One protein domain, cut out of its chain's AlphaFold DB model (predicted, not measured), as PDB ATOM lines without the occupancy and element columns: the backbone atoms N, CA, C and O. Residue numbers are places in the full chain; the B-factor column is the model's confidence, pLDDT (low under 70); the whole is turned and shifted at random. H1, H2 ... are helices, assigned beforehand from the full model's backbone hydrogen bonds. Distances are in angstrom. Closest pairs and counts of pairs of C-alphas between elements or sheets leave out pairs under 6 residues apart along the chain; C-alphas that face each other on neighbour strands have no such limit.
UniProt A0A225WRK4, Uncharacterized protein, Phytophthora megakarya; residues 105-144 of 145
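This is residues 105 to 144 of the 145 residues of an uncharacterized protein of Phytophthora megakarya (UniProt A0A225WRK4). Two helices, H1 then H2, make a short, splayed helical hairpin, and the stretch after H2, residues 132 to 144, turns near Thr 136 and folds back beside H2 towards its start. The printed part has 40 residues with two named helices and no named strand, and its class is all helix. It is compact, with a radius of gyration of the C-alphas of 9.2 A and spans of 26 by 18 by 14 A.

Find C-alpha 105 at (-16.242, -42.144, -24.496); from there H1 runs through residues 105 to 115, 15.6 A. After a tight link of 4 residues, H2 takes residues 120 to 131, 16.2 A, ending at C-alpha 131 at (-11.613, -47.441, -31.177).

Look at Trp 113 and Ile 123, where H1 and H2 touch: their C-alphas, the closest of the two helices, are 6.5 A apart. The two form a helical hairpin, running opposite ways at a tilt of 36 degrees, only just steep. In H1 and H2 every O i to N i+4 pair is within hydrogen-bond range.

The C-alphas farthest apart, those of Gln 116 and Thr 136, are 26.9 A apart. The printed part has no cut. Look for pLDDT under 70 at residues 136 to 137 and residue 144.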
ATOM      1  N   PRO A 105     -15.864 -40.751 -24.258       82.88
ATOM      2  CA  PRO A 105     -16.242 -42.144 -24.496       82.88
ATOM      3  C   PRO A 105     -15.113 -43.138 -24.188       82.88
ATOM      4  O   PRO A 105     -15.362 -44.238 -23.701       82.88
ATOM      5  N   MET A 106     -13.856 -42.766 -24.454       87.50
ATOM      6  CA  MET A 106     -12.702 -43.590 -24.090       87.50
ATOM      7  C   MET A 106     -12.517 -43.658 -22.572       87.50
ATOM      8  O   MET A 106     -12.218 -44.730 -22.053       87.50
ATOM      9  N   LYS A 107     -12.710 -42.546 -21.851       88.31
ATOM     10  CA  LYS A 107     -12.596 -42.519 -20.386       88.31
ATOM     11  C   LYS A 107     -13.672 -43.355 -19.708       88.31
ATOM     12  O   LYS A 107     -13.358 -44.019 -18.726       88.31
ATOM     13  N   ASP A 108     -14.902 -43.345 -20.211       90.38
ATOM     14  CA  ASP A 108     -15.991 -44.177 -19.684       90.38
ATOM     15  C   ASP A 108     -15.607 -45.655 -19.740       90.38
ATOM     16  O   ASP A 108     -15.563 -46.340 -18.721       90.38
ATOM     17  N   VAL A 109     -15.164 -46.108 -20.913       90.12
ATOM     18  CA  VAL A 109     -14.746 -47.496 -21.122       90.12
ATOM     19  C   VAL A 109     -13.504 -47.861 -20.300       90.12
ATOM     20  O   VAL A 109     -13.427 -48.960 -19.752       90.12
ATOM     21  N   VAL A 110     -12.527 -46.955 -20.191       90.12
ATOM     22  CA  VAL A 110     -11.344 -47.168 -19.340       90.12
ATOM     23  C   VAL A 110     -11.755 -47.344 -17.881       90.12
ATOM     24  O   VAL A 110     -11.251 -48.258 -17.231       90.12
ATOM     25  N   ARG A 111     -12.684 -46.524 -17.374       91.44
ATOM     26  CA  ARG A 111     -13.209 -46.642 -16.005       91.44
ATOM     27  C   ARG A 111     -13.954 -47.961 -15.796       91.44
ATOM     28  O   ARG A 111     -13.739 -48.616 -14.777       91.44
ATOM     29  N   ASP A 112     -14.743 -48.391 -16.775       92.81
ATOM     30  CA  ASP A 112     -15.464 -49.668 -16.731       92.81
ATOM     31  C   ASP A 112     -14.519 -50.878 -16.727       92.81
ATOM     32  O   ASP A 112     -14.753 -51.862 -16.029       92.81
ATOM     33  N   TRP A 113     -13.433 -50.834 -17.496       92.81
ATOM     34  CA  TRP A 113     -12.435 -51.908 -17.510       92.81
ATOM     35  C   TRP A 113     -11.522 -51.878 -16.283       92.81
ATOM     36  O   TRP A 113     -11.118 -52.931 -15.786       92.81
ATOM     37  N   ALA A 114     -11.228 -50.691 -15.754       91.00
ATOM     38  CA  ALA A 114     -10.496 -50.546 -14.503       91.00
ATOM     39  C   ALA A 114     -11.301 -51.099 -13.315       91.00
ATOM     40  O   ALA A 114     -10.730 -51.795 -12.475       91.00
ATOM     41  N   SER A 115     -12.621 -50.872 -13.270       91.31
ATOM     42  CA  SER A 115     -13.493 -51.412 -12.214       91.31
ATOM     43  C   SER A 115     -13.599 -52.942 -12.249       91.31
ATOM     44  O   SER A 115     -13.740 -53.579 -11.210       91.31
ATOM     45  N   GLN A 116     -13.422 -53.542 -13.429       92.00
ATOM     46  CA  GLN A 116     -13.290 -54.991 -13.625       92.00
ATOM     47  C   GLN A 116     -11.896 -55.541 -13.256       92.00
ATOM     48  O   GLN A 116     -11.646 -56.740 -13.388       92.00
ATOM     49  N   GLY A 117     -10.961 -54.689 -12.820       90.00
ATOM     50  CA  GLY A 117      -9.620 -55.095 -12.401       90.00
ATOM     51  C   GLY A 117      -8.664 -55.416 -13.555       90.00
ATOM     52  O   GLY A 117      -7.651 -56.096 -13.347       90.00
ATOM     53  N   LEU A 118      -8.945 -54.956 -14.783       89.88
ATOM     54  CA  LEU A 118      -7.994 -55.126 -15.881       89.88
ATOM     55  C   LEU A 118      -6.718 -54.315 -15.627       89.88
ATOM     56  O   LEU A 118      -6.740 -53.158 -15.220       89.88
ATOM     57  N   LYS A 119      -5.564 -54.919 -15.929       92.12
ATOM     58  CA  LYS A 119      -4.273 -54.222 -15.856       92.12
ATOM     59  C   LYS A 119      -4.206 -53.115 -16.922       92.12
ATOM     60  O   LYS A 119      -4.602 -53.389 -18.058       92.12
ATOM     61  N   PRO A 120      -3.586 -51.951 -16.646       88.00
ATOM     62  CA  PRO A 120      -3.529 -50.817 -17.580       88.00
ATOM     63  C   PRO A 120      -3.046 -51.174 -18.993       88.00
ATOM     64  O   PRO A 120      -3.619 -50.723 -19.978       88.00
ATOM     65  N   LYS A 121      -2.054 -52.071 -19.121       89.88
ATOM     66  CA  LYS A 121      -1.574 -52.553 -20.430       89.88
ATOM     67  C   LYS A 121      -2.664 -53.272 -21.236       89.88
ATOM     68  O   LYS A 121      -2.730 -53.107 -22.448       89.88
ATOM     69  N   ARG A 122      -3.523 -54.057 -20.576       90.62
ATOM     70  CA  ARG A 122      -4.647 -54.743 -21.234       90.62
ATOM     71  C   ARG A 122      -5.753 -53.763 -21.608       90.62
ATOM     72  O   ARG A 122      -6.288 -53.881 -22.701       90.62
ATOM     73  N   ILE A 123      -6.042 -52.797 -20.733       91.06
ATOM     74  CA  ILE A 123      -7.000 -51.717 -21.005       91.06
ATOM     75  C   ILE A 123      -6.552 -50.926 -22.239       91.06
ATOM     76  O   ILE A 123      -7.351 -50.713 -23.141       91.06
ATOM     77  N   TRP A 124      -5.268 -50.568 -22.333       89.69
ATOM     78  CA  TRP A 124      -4.724 -49.830 -23.474       89.69
ATOM     79  C   TRP A 124      -4.847 -50.598 -24.795       89.69
ATOM     80  O   TRP A 124      -5.368 -50.056 -25.762       89.69
ATOM     81  N   VAL A 125      -4.463 -51.880 -24.834       90.12
ATOM     82  CA  VAL A 125      -4.616 -52.712 -26.048       90.12
ATOM     83  C   VAL A 125      -6.089 -52.862 -26.443       90.12
ATOM     84  O   VAL A 125      -6.429 -52.724 -27.615       90.12
ATOM     85  N   ALA A 126      -6.975 -53.100 -25.472       89.25
ATOM     86  CA  ALA A 126      -8.411 -53.185 -25.727       89.25
ATOM     87  C   ALA A 126      -8.982 -51.848 -26.232       89.25
ATOM     88  O   ALA A 126      -9.879 -51.836 -27.073       89.25
ATOM     89  N   LEU A 127      -8.434 -50.721 -25.766       89.94
ATOM     90  CA  LEU A 127      -8.803 -49.382 -26.214       89.94
ATOM     91  C   LEU A 127      -8.403 -49.153 -27.675       89.94
ATOM     92  O   LEU A 127      -9.232 -48.684 -28.454       89.94
ATOM     93  N   LEU A 128      -7.181 -49.541 -28.061       88.06
ATOM     94  CA  LEU A 128      -6.738 -49.484 -29.460       88.06
ATOM     95  C   LEU A 128      -7.682 -50.260 -30.373       88.06
ATOM     96  O   LEU A 128      -8.127 -49.737 -31.389       88.06
ATOM     97  N   GLN A 129      -8.016 -51.492 -29.983       89.00
ATOM     98  CA  GLN A 129      -8.875 -52.365 -30.777       89.00
ATOM     99  C   GLN A 129     -10.306 -51.833 -30.870       89.00
ATOM    100  O   GLN A 129     -10.876 -51.794 -31.957       89.00
ATOM    101  N   ARG A 130     -10.887 -51.388 -29.748       88.44
ATOM    102  CA  ARG A 130     -12.279 -50.918 -29.698       88.44
ATOM    103  C   ARG A 130     -12.501 -49.634 -30.493       88.44
ATOM    104  O   ARG A 130     -13.571 -49.463 -31.066       88.44
ATOM    105  N   PHE A 131     -11.517 -48.736 -30.502       84.75
ATOM    106  CA  PHE A 131     -11.613 -47.441 -31.177       84.75
ATOM    107  C   PHE A 131     -10.837 -47.380 -32.503       84.75
ATOM    108  O   PHE A 131     -10.782 -46.314 -33.111       84.75
ATOM    109  N   GLY A 132     -10.248 -48.495 -32.956       83.56
ATOM    110  CA  GLY A 132      -9.480 -48.562 -34.205       83.56
ATOM    111  C   GLY A 132      -8.302 -47.583 -34.245       83.56
ATOM    112  O   GLY A 132      -8.093 -46.919 -35.258       83.56
ATOM    113  N   LEU A 133      -7.583 -47.428 -33.128       82.38
ATOM    114  CA  LEU A 133      -6.494 -46.457 -33.005       82.38
ATOM    115  C   LEU A 133      -5.144 -47.077 -33.380       82.38
ATOM    116  O   LEU A 133      -4.798 -48.155 -32.902       82.38
ATOM    117  N   ASP A 134      -4.348 -46.331 -34.147       78.00
ATOM    118  CA  ASP A 134      -2.921 -46.600 -34.353       78.00
ATOM    119  C   ASP A 134      -2.106 -46.151 -33.128       78.00
ATOM    120  O   ASP A 134      -2.475 -45.179 -32.464       78.00
ATOM    121  N   GLU A 135      -0.944 -46.762 -32.870       70.06
ATOM    122  CA  GLU A 135      -0.078 -46.398 -31.730       70.06
ATOM    123  C   GLU A 135       0.330 -44.910 -31.719       70.06
ATOM    124  O   GLU A 135       0.535 -44.325 -30.658       70.06
ATOM    125  N   THR A 136       0.391 -44.268 -32.890       68.81
ATOM    126  CA  THR A 136       0.718 -42.838 -33.047       68.81
ATOM    127  C   THR A 136      -0.437 -41.903 -32.683       68.81
ATOM    128  O   THR A 136      -0.212 -40.752 -32.306       68.81
ATOM    129  N   LYS A 137      -1.678 -42.387 -32.783       67.00
ATOM    130  CA  LYS A 137      -2.915 -41.656 -32.461       67.00
ATOM    131  C   LYS A 137      -3.508 -42.095 -31.123       67.00
ATOM    132  O   LYS A 137      -4.524 -41.554 -30.688       67.00
ATOM    133  N   ALA A 138      -2.885 -43.071 -30.472       73.56
ATOM    134  CA  ALA A 138      -3.319 -43.621 -29.209       73.56
ATOM    135  C   ALA A 138      -2.828 -42.784 -28.026       73.56
ATOM    136  O   ALA A 138      -1.644 -42.442 -27.968       73.56
ATOM    137  N   PRO A 139      -3.685 -42.505 -27.030       77.06
ATOM    138  CA  PRO A 139      -3.241 -41.899 -25.782       77.06
ATOM    139  C   PRO A 139      -2.134 -42.754 -25.150       77.06
ATOM    140  O   PRO A 139      -2.242 -43.979 -25.178       77.06
ATOM    141  N   PRO A 140      -1.076 -42.164 -24.574       78.38
ATOM    142  CA  PRO A 140       0.020 -42.944 -24.008       78.38
ATOM    143  C   PRO A 140      -0.467 -43.818 -22.847       78.38
ATOM    144  O   PRO A 140      -1.385 -43.438 -22.121       78.38
ATOM    145  N   LEU A 141       0.185 -44.966 -22.633       77.75
ATOM    146  CA  LEU A 141      -0.182 -45.938 -21.593       77.75
ATOM    147  C   LEU A 141      -0.316 -45.308 -20.193       77.75
ATOM    148  O   LEU A 141      -1.186 -45.701 -19.423       77.75
ATOM    149  N   SER A 142       0.491 -44.287 -19.891       75.62
ATOM    150  CA  SER A 142       0.442 -43.538 -18.627       75.62
ATOM    151  C   SER A 142      -0.872 -42.789 -18.383       75.62
ATOM    152  O   SER A 142      -1.145 -42.402 -17.254       75.62
ATOM    153  N   LYS A 143      -1.696 -42.567 -19.415       72.94
ATOM    154  CA  LYS A 143      -3.025 -41.941 -19.289       72.94
ATOM    155  C   LYS A 143      -4.133 -42.932 -18.934       72.94
ATOM    156  O   LYS A 143      -5.246 -42.495 -18.674       72.94
ATOM    157  N   VAL A 144      -3.836 -44.230 -18.960       67.62
ATOM    158  CA  VAL A 144      -4.765 -45.327 -18.645       67.62
ATOM    159  C   VAL A 144      -4.529 -45.866 -17.219       67.62
ATOM    160  O   VAL A 144      -5.189 -46.815 -16.803       67.62
TER     161      VAL A 144